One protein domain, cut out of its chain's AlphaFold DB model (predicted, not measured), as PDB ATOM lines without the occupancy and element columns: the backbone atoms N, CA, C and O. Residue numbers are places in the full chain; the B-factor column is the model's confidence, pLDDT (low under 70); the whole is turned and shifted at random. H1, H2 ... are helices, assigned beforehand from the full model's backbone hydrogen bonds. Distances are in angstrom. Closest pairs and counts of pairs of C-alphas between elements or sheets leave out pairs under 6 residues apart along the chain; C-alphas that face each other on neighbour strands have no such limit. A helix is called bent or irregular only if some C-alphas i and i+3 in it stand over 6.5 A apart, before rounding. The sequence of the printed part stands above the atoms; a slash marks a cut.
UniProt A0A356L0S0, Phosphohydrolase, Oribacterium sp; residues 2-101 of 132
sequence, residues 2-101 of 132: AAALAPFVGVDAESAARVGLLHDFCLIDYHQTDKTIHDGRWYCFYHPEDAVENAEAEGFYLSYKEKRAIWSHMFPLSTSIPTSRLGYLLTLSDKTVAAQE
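This is residues 2 to 101 of the 132 residues of the protein "Phosphohydrolase" of Oribacterium sp (UniProt A0A356L0S0). Three short-to-medium helices, H2, H4 and H5, touch one another at steep tilts and make a crossed core, with H1 packed on H2 and H5 at one end and H3 packed on H4 on another side. A wide loop, residues 23 to 42, runs from H2 to H3 and reaches far from the core, and residues 96 to 101 of H5 stick out. The printed part has 100 residues with five named helices, H1 to H5 in order along the chain, and no named strand; the class is all helix. It is compact, with a radius of gyration of the C-alphas of 13.5 A and spans of 44 by 31 by 23 A.

H5, the longest helix, holds residues 85 to 101 and is 24.3 A long, from C-alpha 85 at (31.525, -12.294, 15.659) to C-alpha 101 at (51.814, -12.126, 29.065). H4 holds residues 64 to 72, 12.4 A, and H2 residues 13 to 22, 14.1 A. H1, residues 2 to 9, is 10.1 A long and begins with C-alpha 2 at (35.807, -14.135, 25.506); it is irregular, with C-alphas 4 and 7 7.1 A apart. H3, residues 43 to 57, is 20.1 A long; it is irregular, but only just, with C-alphas 45 and 48 6.8 A apart.

H5 touches H4 with its residues 86 to 91 alone, the closest C-alphas being those of Gly 87 and Ala 69, 3.8 A apart; they run the same way at 36 degrees, only just a steep tilt. H5 touches H2 with residues 86 to 90 alone, closest at the C-alphas of Leu 90 and Gly 20, 6.4 A, the same way at a steep tilt of 54 degrees. H2 and H4 touch, closest at the C-alphas of Val 19 and Glu 66, 6.2 A, the same way at a steep tilt of 47 degrees. H1 touches H5, closest at the C-alphas of Ala 2 and Ser 93, 5.6 A, opposite ways at a steep tilt of 51 degrees. H1 and H2 form a helical hairpin, closest at the C-alphas of Ala 3 and Ala 17, 4.7 A, at 36 degrees, only just a steep tilt. H3 and H4 form another helical hairpin, opposite ways at a shallow tilt of 29 degrees; H3 touches H4 with residues 48 to 52 alone, the closest C-alphas being those of Pro 48 and Trp 71, 4.9 A apart. H3 and H2 only just touch, with 3 pairs of C-alphas within 8 A. H3 and H5 are apart, and H1 is apart from H3 and H4. Every O i to N i+4 pair is within hydrogen-bond range in H2, H4 and H5; in H3 9 of 11 are, and in H1 1 of 4, beside 4 of 5 O i to N i+3 pairs.

The two C-alphas farthest apart are those of Phe 8 and Thr 36, 44.0 A. The printed part has no cut. The links H2 to H3, 20 residues, and H4 to H5, 12 residues, are long; H1 to H2 is tight, and H3 to H4 is short. The mean pLDDT of the printed part is 83.3, and residues 28 to 42 are under 70.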
ATOM      1  N   ALA A   2      36.858 -14.145  26.536       82.44
ATOM      2  CA  ALA A   2      35.807 -14.135  25.506       82.44
ATOM      3  C   ALA A   2      34.362 -14.129  26.058       82.44
ATOM      4  O   ALA A   2      33.561 -13.291  25.658       82.44
ATOM      5  N   ALA A   3      34.041 -14.990  27.033       84.38
ATOM      6  CA  ALA A   3      32.703 -15.060  27.637       84.38
ATOM      7  C   ALA A   3      32.234 -13.742  28.282       84.38
ATOM      8  O   ALA A   3      31.074 -13.366  28.154       84.38
ATOM      9  N   ALA A   4      33.143 -13.011  28.934       86.75
ATOM     10  CA  ALA A   4      32.825 -11.741  29.588       86.75
ATOM     11  C   ALA A   4      32.533 -10.621  28.577       86.75
ATOM     12  O   ALA A   4      31.757  -9.712  28.858       86.75
ATOM     13  N   LEU A   5      33.146 -10.695  27.393       85.50
ATOM     14  CA  LEU A   5      32.963  -9.716  26.326       85.50
ATOM     15  C   LEU A   5      31.744 -10.026  25.444       85.50
ATOM     16  O   LEU A   5      31.220  -9.121  24.798       85.50
ATOM     17  N   ALA A   6      31.255 -11.268  25.444       86.69
ATOM     18  CA  ALA A   6      30.171 -11.732  24.579       86.69
ATOM     19  C   ALA A   6      28.885 -10.869  24.615       86.69
ATOM     20  O   ALA A   6      28.384 -10.542  23.530       86.69
ATOM     21  N   PRO A   7      28.394 -10.385  25.783       86.00
ATOM     22  CA  PRO A   7      27.207  -9.527  25.843       86.00
ATOM     23  C   PRO A   7      27.371  -8.204  25.087       86.00
ATOM     24  O   PRO A   7      26.422  -7.710  24.484       86.00
ATOM     25  N   PHE A   8      28.586  -7.648  25.062       85.75
ATOM     26  CA  PHE A   8      28.875  -6.372  24.404       85.75
ATOM     27  C   PHE A   8      28.899  -6.484  22.876       85.75
ATOM     28  O   PHE A   8      28.696  -5.491  22.181       85.75
ATOM     29  N   VAL A   9      29.128  -7.689  22.345       83.06
ATOM     30  CA  VAL A   9      29.229  -7.945  20.895       83.06
ATOM     31  C   VAL A   9      27.985  -8.651  20.333       83.06
ATOM     32  O   VAL A   9      27.911  -8.945  19.134       83.06
ATOM     33  N   GLY A  10      26.990  -8.920  21.186       87.56
ATOM     34  CA  GLY A  10      25.782  -9.664  20.829       87.56
ATOM     35  C   GLY A  10      26.085 -11.109  20.430       87.56
ATOM     36  O   GLY A  10      25.548 -11.601  19.438       87.56
ATOM     37  N   VAL A  11      27.006 -11.753  21.149       90.00
ATOM     38  CA  VAL A  11      27.365 -13.164  20.991       90.00
ATOM     39  C   VAL A  11      26.878 -13.923  22.220       90.00
ATOM     40  O   VAL A  11      26.872 -13.382  23.323       90.00
ATOM     41  N   ASP A  12      26.460 -15.169  22.024       92.38
ATOM     42  CA  ASP A  12      26.067 -16.034  23.129       92.38
ATOM     43  C   ASP A  12      27.256 -16.299  24.069       92.38
ATOM     44  O   ASP A  12      28.342 -16.698  23.634       92.38
ATOM     45  N   ALA A  13      27.061 -16.026  25.360       91.81
ATOM     46  CA  ALA A  13      28.126 -16.107  26.353       91.81
ATOM     47  C   ALA A  13      28.561 -17.554  26.621       91.81
ATOM     48  O   ALA A  13      29.740 -17.785  26.893       91.81
ATOM     49  N   GLU A  14      27.645 -18.518  26.503       92.00
ATOM     50  CA  GLU A  14      27.941 -19.936  26.694       92.00
ATOM     51  C   GLU A  14      28.805 -20.466  25.546       92.00
ATOM     52  O   GLU A  14      29.866 -21.041  25.790       92.00
ATOM     53  N   SER A  15      28.435 -20.179  24.295       92.06
ATOM     54  CA  SER A  15      29.269 -20.478  23.128       92.06
ATOM     55  C   SER A  15      30.637 -19.806  23.217       92.06
ATOM     56  O   SER A  15      31.646 -20.442  22.921       92.06
ATOM     57  N   ALA A  16      30.709 -18.543  23.655       92.88
ATOM     58  CA  ALA A  16      31.977 -17.835  23.842       92.88
ATOM     59  C   ALA A  16      32.855 -18.453  24.944       92.88
ATOM     60  O   ALA A  16      34.077 -18.502  24.796       92.88
ATOM     61  N   ALA A  17      32.254 -18.940  26.032       92.94
ATOM     62  CA  ALA A  17      32.963 -19.677  27.073       92.94
ATOM     63  C   ALA A  17      33.474 -21.025  26.549       92.94
ATOM     64  O   ALA A  17      34.647 -21.340  26.730       92.94
ATOM     65  N   ARG A  18      32.622 -21.776  25.844       93.75
ATOM     66  CA  ARG A  18      32.940 -23.089  25.277       93.75
ATOM     67  C   ARG A  18      34.114 -23.018  24.307       93.75
ATOM     68  O   ARG A  18      35.106 -23.707  24.513       93.75
ATOM     69  N   VAL A  19      34.051 -22.145  23.299       94.06
ATOM     70  CA  VAL A  19      35.174 -21.992  22.356       94.06
ATOM     71  C   VAL A  19      36.408 -21.414  23.036       94.06
ATOM     72  O   VAL A  19      37.515 -21.805  22.706       94.06
ATOM     73  N   GLY A  20      36.234 -20.527  24.020       92.81
ATOM     74  CA  GLY A  20      37.347 -19.987  24.795       92.81
ATOM     75  C   GLY A  20      38.088 -21.051  25.606       92.81
ATOM     76  O   GLY A  20      39.295 -20.941  25.761       92.81
ATOM     77  N   LEU A  21      37.402 -22.086  26.090       92.56
ATOM     78  CA  LEU A  21      38.033 -23.211  26.784       92.56
ATOM     79  C   LEU A  21      38.635 -24.234  25.816       92.56
ATOM     80  O   LEU A  21      39.658 -24.828  26.129       92.56
ATOM     81  N   LEU A  22      38.006 -24.432  24.656       93.06
ATOM     82  CA  LEU A  22      38.361 -25.512  23.734       93.06
ATOM     83  C   LEU A  22      39.304 -25.103  22.596       93.06
ATOM     84  O   LEU A  22      39.790 -25.980  21.896       93.06
ATOM     85  N   HIS A  23      39.565 -23.810  22.377       91.62
ATOM     86  CA  HIS A  23      40.369 -23.360  21.228       91.62
ATOM     87  C   HIS A  23      41.795 -23.928  21.186       91.62
ATOM     88  O   HIS A  23      42.299 -24.173  20.095       91.62
ATOM     89  N   ASP A  24      42.379 -24.184  22.359       87.81
ATOM     90  CA  ASP A  24      43.712 -24.766  22.552       87.81
ATOM     91  C   ASP A  24      43.640 -26.176  23.165       87.81
ATOM     92  O   ASP A  24      44.557 -26.620  23.854       87.81
ATOM     93  N   PHE A  25      42.541 -26.910  22.943       88.25
ATOM     94  CA  PHE A  25      42.353 -28.262  23.483       88.25
ATOM     95  C   PHE A  25      43.188 -29.314  22.734       88.25
ATOM     96  O   PHE A  25      42.695 -30.200  22.039       88.25
ATOM     97  N   CYS A  26      44.499 -29.188  22.864       80.12
ATOM     98  CA  CYS A  26      45.504 -30.030  22.252       80.12
ATOM     99  C   CYS A  26      46.065 -30.990  23.306       80.12
ATOM    100  O   CYS A  26      46.715 -30.567  24.256       80.12
ATOM    101  N   LEU A  27      45.795 -32.290  23.152       70.44
ATOM    102  CA  LEU A  27      46.279 -33.325  24.082       70.44
ATOM    103  C   LEU A  27      47.762 -33.667  23.872       70.44
ATOM    104  O   LEU A  27      48.403 -34.243  24.751       70.44
ATOM    105  N   ILE A  28      48.300 -33.328  22.703       65.19
ATOM    106  CA  ILE A  28      49.705 -33.526  22.360       65.19
ATOM    107  C   ILE A  28      50.488 -32.298  22.829       65.19
ATOM    108  O   ILE A  28      50.067 -31.163  22.630       65.19
ATOM    109  N   ASP A  29      51.638 -32.523  23.461       62.16
ATOM    110  CA  ASP A  29      52.527 -31.450  23.897       62.16
ATOM    111  C   ASP A  29      53.442 -31.010  22.742       62.16
ATOM    112  O   ASP A  29      54.508 -31.585  22.505       62.16
ATOM    113  N   TYR A  30      53.016 -29.977  22.013       60.41
ATOM    114  CA  TYR A  30      53.748 -29.410  20.873       60.41
ATOM    115  C   TYR A  30      54.974 -28.576  21.291       60.41
ATOM    116  O   TYR A  30      55.711 -28.092  20.430       60.41
ATOM    117  N   HIS A  31      55.223 -28.396  22.596       56.62
ATOM    118  CA  HIS A  31      56.455 -27.771  23.087       56.62
ATOM    119  C   HIS A  31      57.642 -28.736  23.107       56.62
ATOM    120  O   HIS A  31      58.787 -28.292  23.259       56.62
ATOM    121  N   GLN A  32      57.411 -30.039  22.930       53.88
ATOM    122  CA  GLN A  32      58.503 -30.994  22.836       53.88
ATOM    123  C   GLN A  32      59.242 -30.813  21.507       53.88
ATOM    124  O   GLN A  32      58.684 -30.900  20.419       53.88
ATOM    125  N   THR A  33      60.547 -30.556  21.610       47.16
ATOM    126  CA  THR A  33      61.496 -30.261  20.517       47.16
ATOM    127  C   THR A  33      61.660 -31.359  19.463       47.16
ATOM    128  O   THR A  33      62.533 -31.246  18.594       47.16
ATOM    129  N   ASP A  34      60.876 -32.429  19.527       49.75
ATOM    130  CA  ASP A  34      60.992 -33.532  18.596       49.75
ATOM    131  C   ASP A  34      60.287 -33.180  17.281       49.75
ATOM    132  O   ASP A  34      59.106 -33.429  17.050       49.75
ATOM    133  N   LYS A  35      61.055 -32.548  16.389       50.53
ATOM    134  CA  LYS A  35      60.629 -32.131  15.043       50.53
ATOM    135  C   LYS A  35      60.120 -33.294  14.181       50.53
ATOM    136  O   LYS A  35      59.555 -33.042  13.120       50.53
ATOM    137  N   THR A  36      60.341 -34.539  14.611       53.22
ATOM    138  CA  THR A  36      59.854 -35.749  13.944       53.22
ATOM    139  C   THR A  36      58.362 -36.003  14.177       53.22
ATOM    140  O   THR A  36      57.743 -36.667  13.356       53.22
ATOM    141  N   ILE A  37      57.760 -35.432  15.231       53.41
ATOM    142  CA  ILE A  37      56.353 -35.676  15.606       53.41
ATOM    143  C   ILE A  37      55.370 -34.916  14.695       53.41
ATOM    144  O   ILE A  37      54.213 -35.304  14.566       53.41
ATOM    145  N   HIS A  38      55.818 -33.850  14.025       54.47
ATOM    146  CA  HIS A  38      54.923 -32.907  13.339       54.47
ATOM    147  C   HIS A  38      55.142 -32.792  11.823       54.47
ATOM    148  O   HIS A  38      54.600 -31.874  11.208       54.47
ATOM    149  N   ASP A  39      55.948 -33.669  11.206       57.38
ATOM    150  CA  ASP A  39      56.225 -33.669   9.753       57.38
ATOM    151  C   ASP A  39      56.657 -32.291   9.187       57.38
ATOM    152  O   ASP A  39      56.456 -31.968   8.016       57.38
ATOM    153  N   GLY A  40      57.243 -31.430  10.027       57.97
ATOM    154  CA  GLY A  40      57.628 -30.065   9.653       57.97
ATOM    155  C   GLY A  40      56.467 -29.077   9.460       57.97
ATOM    156  O   GLY A  40      56.687 -27.992   8.916       57.97
ATOM    157  N   ARG A  41      55.243 -29.405   9.894       60.12
ATOM    158  CA  ARG A  41      54.094 -28.485   9.867       60.12
ATOM    159  C   ARG A  41      54.201 -27.444  10.981       60.12
ATOM    160  O   ARG A  41      54.643 -27.735  12.090       60.12
ATOM    161  N   TRP A  42      53.781 -26.216  10.687       66.94
ATOM    162  CA  TRP A  42      53.749 -25.156  11.692       66.94
ATOM    163  C   TRP A  42      52.542 -25.344  12.609       66.94
ATOM    164  O   TRP A  42      51.419 -25.479  12.120       66.94
ATOM    165  N   TYR A  43      52.783 -25.286  13.922       74.56
ATOM    166  CA  TYR A  43      51.769 -25.436  14.972       74.56
ATOM    167  C   TYR A  43      50.498 -24.629  14.678       74.56
ATOM    168  O   TYR A  43      49.407 -25.187  14.683       74.56
ATOM    169  N   CYS A  44      50.655 -23.359  14.282       70.88
ATOM    170  CA  CYS A  44      49.572 -22.409  14.012       70.88
ATOM    171  C   CYS A  44      48.562 -22.833  12.927       70.88
ATOM    172  O   CYS A  44      47.469 -22.270  12.885       70.88
ATOM    173  N   PHE A  45      48.898 -23.780  12.042       75.31
ATOM    174  CA  PHE A  45      47.963 -24.266  11.018       75.31
ATOM    175  C   PHE A  45      47.181 -25.498  11.453       75.31
ATOM    176  O   PHE A  45      46.054 -25.661  11.008       75.31
ATOM    177  N   TYR A  46      47.769 -26.350  12.291       77.38
ATOM    178  CA  TYR A  46      47.230 -27.682  12.561       77.38
ATOM    179  C   TYR A  46      46.577 -27.787  13.944       77.38
ATOM    180  O   TYR A  46      45.546 -28.432  14.092       77.38
ATOM    181  N   HIS A  47      47.076 -27.046  14.937       86.38
ATOM    182  CA  HIS A  47      46.491 -27.077  16.277       86.38
ATOM    183  C   HIS A  47      45.006 -26.665  16.352       86.38
ATOM    184  O   HIS A  47      44.295 -27.230  17.181       86.38
ATOM    185  N   PRO A  48      44.460 -25.755  15.510       87.56
ATOM    186  CA  PRO A  48      43.034 -25.456  15.565       87.56
ATOM    187  C   PRO A  48      42.190 -26.629  15.051       87.56
ATOM    188  O   PRO A  48      41.036 -26.764  15.451       87.56
ATOM    189  N   GLU A  49      42.740 -27.444  14.144       87.12
ATOM    190  CA  GLU A  49      42.103 -28.663  13.638       87.12
ATOM    191  C   GLU A  49      42.102 -29.729  14.737       87.12
ATOM    192  O   GLU A  49      41.026 -30.189  15.124       87.12
ATOM    193  N   ASP A  50      43.266 -29.989  15.340       88.56
ATOM    194  CA  ASP A  50      43.416 -30.925  16.462       88.56
ATOM    195  C   ASP A  50      42.539 -30.555  17.659       88.56
ATOM    196  O   ASP A  50      41.933 -31.422  18.284       88.56
ATOM    197  N   ALA A  51      42.431 -29.265  17.982       90.44
ATOM    198  CA  ALA A  51      41.600 -28.791  19.082       90.44
ATOM    199  C   ALA A  51      40.118 -29.143  18.884       90.44
ATOM    200  O   ALA A  51      39.433 -29.525  19.834       90.44
ATOM    201  N   VAL A  52      39.619 -29.046  17.646       90.88
ATOM    202  CA  VAL A  52      38.246 -29.448  17.318       90.88
ATOM    203  C   VAL A  52      38.107 -30.966  17.376       90.88
ATOM    204  O   VAL A  52      37.164 -31.446  17.998       90.88
ATOM    205  N   GLU A  53      39.035 -31.716  16.779       90.31
ATOM    206  CA  GLU A  53      38.985 -33.185  16.767       90.31
ATOM    207  C   GLU A  53      39.040 -33.776  18.181       90.31
ATOM    208  O   GLU A  53      38.211 -34.617  18.529       90.31
ATOM    209  N   ASN A  54      39.943 -33.279  19.028       90.88
ATOM    210  CA  ASN A  54      40.059 -33.697  20.425       90.88
ATOM    211  C   ASN A  54      38.803 -33.341  21.224       90.88
ATOM    212  O   ASN A  54      38.319 -34.154  22.009       90.88
ATOM    213  N   ALA A  55      38.244 -32.144  21.021       91.56
ATOM    214  CA  ALA A  55      37.014 -31.751  21.700       91.56
ATOM    215  C   ALA A  55      35.846 -32.672  21.311       91.56
ATOM    216  O   ALA A  55      35.077 -33.102  22.171       91.56
ATOM    217  N   GLU A  56      35.716 -33.022  20.031       90.69
ATOM    218  CA  GLU A  56      34.679 -33.955  19.586       90.69
ATOM    219  C   GLU A  56      34.911 -35.381  20.105       90.69
ATOM    220  O   GLU A  56      33.948 -36.043  20.500       90.69
ATOM    221  N   ALA A  57      36.165 -35.840  20.161       90.62
ATOM    222  CA  ALA A  57      36.529 -37.154  20.693       90.62
ATOM    223  C   ALA A  57      36.200 -37.300  22.189       90.62
ATOM    224  O   ALA A  57      35.712 -38.347  22.611       90.62
ATOM    225  N   GLU A  58      36.383 -36.234  22.973       89.75
ATOM    226  CA  GLU A  58      36.005 -36.169  24.394       89.75
ATOM    227  C   GLU A  58      34.489 -35.976  24.617       89.75
ATOM    228  O   GLU A  58      34.014 -35.903  25.751       89.75
ATOM    229  N   GLY A  59      33.697 -35.912  23.541       90.50
ATOM    230  CA  GLY A  59      32.237 -35.844  23.602       90.50
ATOM    231  C   GLY A  59      31.663 -34.430  23.696       90.50
ATOM    232  O   GLY A  59      30.468 -34.272  23.971       90.50
ATOM    233  N   PHE A  60      32.460 -33.386  23.448       91.19
ATOM    234  CA  PHE A  60      31.943 -32.023  23.356       91.19
ATOM    235  C   PHE A  60      31.236 -31.807  22.015       91.19
ATOM    236  O   PHE A  60      31.823 -31.919  20.940       91.19
ATOM    237  N   TYR A  61      29.960 -31.425  22.067       90.56
ATOM    238  CA  TYR A  61      29.215 -31.052  20.868       90.56
ATOM    239  C   TYR A  61      29.507 -29.595  20.482       90.56
ATOM    240  O   TYR A  61      29.109 -28.666  21.188       90.56
ATOM    241  N   LEU A  62      30.183 -29.396  19.347       91.44
ATOM    242  CA  LEU A  62      30.484 -28.077  18.787       91.44
ATOM    243  C   LEU A  62      29.600 -27.786  17.572       91.44
ATOM    244  O   LEU A  62      29.592 -28.524  16.584       91.44
ATOM    245  N   SER A  63      28.890 -26.660  17.598       92.62
ATOM    246  CA  SER A  63      28.139 -26.181  16.438       92.62
ATOM    247  C   SER A  63      29.074 -25.743  15.305       92.62
ATOM    248  O   SER A  63      30.226 -25.363  15.521       92.62
ATOM    249  N   TYR A  64      28.554 -25.685  14.075       91.69
ATOM    250  CA  TYR A  64      29.324 -25.219  12.914       91.69
ATOM    251  C   TYR A  64      29.968 -23.834  13.132       91.69
ATOM    252  O   TYR A  64      31.093 -23.588  12.698       91.69
ATOM    253  N   LYS A  65      29.275 -22.927  13.835       91.25
ATOM    254  CA  LYS A  65      29.792 -21.585  14.145       91.25
ATOM    255  C   LYS A  65      30.969 -21.625  15.120       91.25
ATOM    256  O   LYS A  65      31.888 -20.826  14.965       91.25
ATOM    257  N   GLU A  66      30.929 -22.525  16.097       93.44
ATOM    258  CA  GLU A  66      31.972 -22.694  17.112       93.44
ATOM    259  C   GLU A  66      33.209 -23.360  16.520       93.44
ATOM    260  O   GLU A  66      34.304 -22.828  16.678       93.44
ATOM    261  N   LYS A  67      33.036 -24.426  15.727       93.00
ATOM    262  CA  LYS A  67      34.143 -25.051  14.984       93.00
ATOM    263  C   LYS A  67      34.854 -24.046  14.084       93.00
ATOM    264  O   LYS A  67      36.069 -23.922  14.120       93.00
ATOM    265  N   ARG A  68      34.088 -23.251  13.325       92.06
ATOM    266  CA  ARG A  68      34.628 -22.167  12.483       92.06
ATOM    267  C   ARG A  68      35.364 -21.099  13.292       92.06
ATOM    268  O   ARG A  68      36.345 -20.545  12.798       92.06
ATOM    269  N   ALA A  69      34.881 -20.774  14.492       92.44
ATOM    270  CA  ALA A  69      35.551 -19.828  15.379       92.44
ATOM    271  C   ALA A  69      36.900 -20.384  15.846       92.44
ATOM    272  O   ALA A  69      37.898 -19.685  15.714       92.44
ATOM    273  N   ILE A  70      36.940 -21.646  16.287       92.44
ATOM    274  CA  ILE A  70      38.180 -22.328  16.671       92.44
ATOM    275  C   ILE A  70      39.123 -22.417  15.466       92.44
ATOM    276  O   ILE A  70      40.225 -21.905  15.532       92.44
ATOM    277  N   TRP A  71      38.705 -22.893  14.297       90.00
ATOM    278  CA  TRP A  71      39.594 -22.988  13.124       90.00
ATOM    279  C   TRP A  71      40.253 -21.680  12.665       90.00
ATOM    280  O   TRP A  71      41.307 -21.701  12.033       90.00
ATOM    281  N   SER A  72      39.634 -20.534  12.943       90.31
ATOM    282  CA  SER A  72      40.141 -19.222  12.524       90.31
ATOM    283  C   SER A  72      40.823 -18.433  13.639       90.31
ATOM    284  O   SER A  72      41.314 -17.328  13.389       90.31
ATOM    285  N   HIS A  73      40.887 -18.974  14.861       90.31
ATOM    286  CA  HIS A  73      41.323 -18.199  16.019       90.31
ATOM    287  C   HIS A  73      42.786 -17.733  15.921       90.31
ATOM    288  O   HIS A  73      43.115 -16.652  16.403       90.31
ATOM    289  N   MET A  74      43.622 -18.465  15.182       86.56
ATOM    290  CA  MET A  74      45.032 -18.142  14.946       86.56
ATOM    291  C   MET A  74      45.317 -16.992  13.978       86.56
ATOM    292  O   MET A  74      46.467 -16.555  13.881       86.56
ATOM    293  N   PHE A  75      44.329 -16.466  13.248       84.31
ATOM    294  CA  PHE A  75      44.538 -15.313  12.363       84.31
ATOM    295  C   PHE A  75      45.271 -14.181  13.103       84.31
ATOM    296  O   PHE A  75      44.845 -13.851  14.204       84.31
ATOM    297  N   PRO A  76      46.341 -13.555  12.571       78.31
ATOM    298  CA  PRO A  76      46.857 -13.646  11.202       78.31
ATOM    299  C   PRO A  76      47.982 -14.677  10.989       78.31
ATOM    300  O   PRO A  76      48.570 -14.701   9.915       78.31
ATOM    301  N   LEU A  77      48.319 -15.496  11.993       76.44
ATOM    302  CA  LEU A  77      49.359 -16.529  11.867       76.44
ATOM    303  C   LEU A  77      48.880 -17.728  11.038       76.44
ATOM    304  O   LEU A  77      49.683 -18.374  10.370       76.44
ATOM    305  N   SER A  78      47.572 -17.998  11.062       75.81
ATOM    306  CA  SER A  78      46.908 -18.948  10.169       75.81
ATOM    307  C   SER A  78      46.259 -18.227   8.981       75.81
ATOM    308  O   SER A  78      45.854 -17.067   9.086       75.81
ATOM    309  N   THR A  79      46.130 -18.924   7.849       74.50
ATOM    310  CA  THR A  79      45.458 -18.441   6.626       74.50
ATOM    311  C   THR A  79      43.936 -18.359   6.779       74.50
ATOM    312  O   THR A  79      43.264 -17.722   5.966       74.50
ATOM    313  N   SER A  80      43.381 -18.975   7.826       80.12
ATOM    314  CA  SER A  80      41.947 -18.994   8.115       80.12
ATOM    315  C   SER A  80      41.465 -17.669   8.703       80.12
ATOM    316  O   SER A  80      41.814 -17.307   9.822       80.12
ATOM    317  N   ILE A  81      40.611 -16.954   7.967       86.19
ATOM    318  CA  ILE A  81      40.053 -15.662   8.392       86.19
ATOM    319  C   ILE A  81      38.793 -15.880   9.250       86.19
ATOM    320  O   ILE A  81      37.893 -16.614   8.823       86.19
ATOM    321  N   PRO A  82      38.663 -15.221  10.419       88.19
ATOM    322  CA  PRO A  82      37.442 -15.280  11.213       88.19
ATOM    323  C   PRO A  82      36.281 -14.627  10.464       88.19
ATOM    324  O   PRO A  82      36.342 -13.471  10.064       88.19
ATOM    325  N   THR A  83      35.190 -15.370  10.269       87.19
ATOM    326  CA  THR A  83      34.015 -14.887   9.516       87.19
ATOM    327  C   THR A  83      32.794 -14.626  10.395       87.19
ATOM    328  O   THR A  83      31.706 -14.367   9.887       87.19
ATOM    329  N   SER A  84      32.919 -14.799  11.709       90.31
ATOM    330  CA  SER A  84      31.818 -14.670  12.662       90.31
ATOM    331  C   SER A  84      32.233 -13.770  13.818       90.31
ATOM    332  O   SER A  84      33.411 -13.694  14.158       90.31
ATOM    333  N   ARG A  85      31.261 -13.102  14.456       91.44
ATOM    334  CA  ARG A  85      31.525 -12.294  15.659       91.44
ATOM    335  C   ARG A  85      32.179 -13.127  16.762       91.44
ATOM    336  O   ARG A  85      33.069 -12.630  17.434       91.44
ATOM    337  N   LEU A  86      31.772 -14.392  16.890       92.44
ATOM    338  CA  LEU A  86      32.368 -15.355  17.815       92.44
ATOM    339  C   LEU A  86      33.843 -15.632  17.480       92.44
ATOM    340  O   LEU A  86      34.673 -15.600  18.378       92.44
ATOM    341  N   GLY A  87      34.173 -15.840  16.201       91.44
ATOM    342  CA  GLY A  87      35.554 -16.024  15.745       91.44
ATOM    343  C   GLY A  87      36.422 -14.800  16.023       91.44
ATOM    344  O   GLY A  87      37.460 -14.927  16.653       91.44
ATOM    345  N   TYR A  88      35.956 -13.600  15.660       91.88
ATOM    346  CA  TYR A  88      36.674 -12.359  15.977       91.88
ATOM    347  C   TYR A  88      36.867 -12.165  17.481       91.88
ATOM    348  O   TYR A  88      37.947 -11.779  17.917       91.88
ATOM    349  N   LEU A  89      35.830 -12.440  18.273       92.62
ATOM    350  CA  LEU A  89      35.888 -12.330  19.724       92.62
ATOM    351  C   LEU A  89      36.930 -13.282  20.314       92.62
ATOM    352  O   LEU A  89      37.690 -12.873  21.189       92.62
ATOM    353  N   LEU A  90      36.973 -14.522  19.826       93.06
ATOM    354  CA  LEU A  90      37.944 -15.526  20.242       93.06
ATOM    355  C   LEU A  90      39.369 -15.126  19.841       93.06
ATOM    356  O   LEU A  90      40.212 -15.006  20.722       93.06
ATOM    357  N   THR A  91      39.612 -14.820  18.560       91.88
ATOM    358  CA  THR A  91      40.922 -14.383  18.042       91.88
ATOM    359  C   THR A  91      41.467 -13.177  18.799       91.88
ATOM    360  O   THR A  91      42.632 -13.145  19.184       91.88
ATOM    361  N   LEU A  92      40.640 -12.147  19.004       90.94
ATOM    362  CA  LEU A  92      41.064 -10.962  19.745       90.94
ATOM    363  C   LEU A  92      41.333 -11.307  21.203       90.94
ATOM    364  O   LEU A  92      42.293 -10.798  21.778       90.94
ATOM    365  N   SER A  93      40.510 -12.182  21.789       91.06
ATOM    366  CA  SER A  93      40.682 -12.551  23.183       91.06
ATOM    367  C   SER A  93      42.002 -13.265  23.428       91.06
ATOM    368  O   SER A  93      42.765 -12.839  24.289       91.06
ATOM    369  N   ASP A  94      42.286 -14.286  22.630       89.19
ATOM    370  CA  ASP A  94      43.549 -15.018  22.648       89.19
ATOM    371  C   ASP A  94      44.753 -14.062  22.540       89.19
ATOM    372  O   ASP A  94      45.578 -13.954  23.449       89.19
ATOM    373  N   LYS A  95      44.777 -13.215  21.504       90.06
ATOM    374  CA  LYS A  95      45.895 -12.285  21.282       90.06
ATOM    375  C   LYS A  95      46.111 -11.284  22.392       90.06
ATOM    376  O   LYS A  95      47.249 -10.913  22.660       90.06
ATOM    377  N   THR A  96      45.041 -10.775  22.988       88.94
ATOM    378  CA  THR A  96      45.186  -9.800  24.074       88.94
ATOM    379  C   THR A  96      45.806 -10.438  25.311       88.94
ATOM    380  O   THR A  96      46.654  -9.802  25.931       88.94
ATOM    381  N   VAL A  97      45.456 -11.693  25.621       87.88
ATOM    382  CA  VAL A  97      46.063 -12.450  26.722       87.88
ATOM    383  C   VAL A  97      47.530 -12.729  26.399       87.88
ATOM    384  O   VAL A  97      48.401 -12.316  27.161       87.88
ATOM    385  N   ALA A  98      47.823 -13.269  25.213       86.38
ATOM    386  CA  ALA A  98      49.196 -13.533  24.780       86.38
ATOM    387  C   ALA A  98      50.073 -12.262  24.762       86.38
ATOM    388  O   ALA A  98      51.250 -12.286  25.135       86.38
ATOM    389  N   ALA A  99      49.509 -11.117  24.364       86.81
ATOM    390  CA  ALA A  99      50.204  -9.834  24.384       86.81
ATOM    391  C   ALA A  99      50.476  -9.365  25.818       86.81
ATOM    392  O   ALA A  99      51.592  -8.943  26.113       86.81
ATOM    393  N   GLN A 100      49.489  -9.453  26.713       87.69
ATOM    394  CA  GLN A 100      49.650  -9.098  28.126       87.69
ATOM    395  C   GLN A 100      50.750  -9.925  28.796       87.69
ATOM    396  O   GLN A 100      51.611  -9.356  29.467       87.69
ATOM    397  N   GLU A 101      50.769 -11.234  28.559       85.56
ATOM    398  CA  GLU A 101      51.814 -12.126  29.065       85.56
ATOM    399  C   GLU A 101      53.186 -11.763  28.492       85.56
ATOM    400  O   GLU A 101      54.163 -11.638  29.230       85.56
TER     401      GLU A 101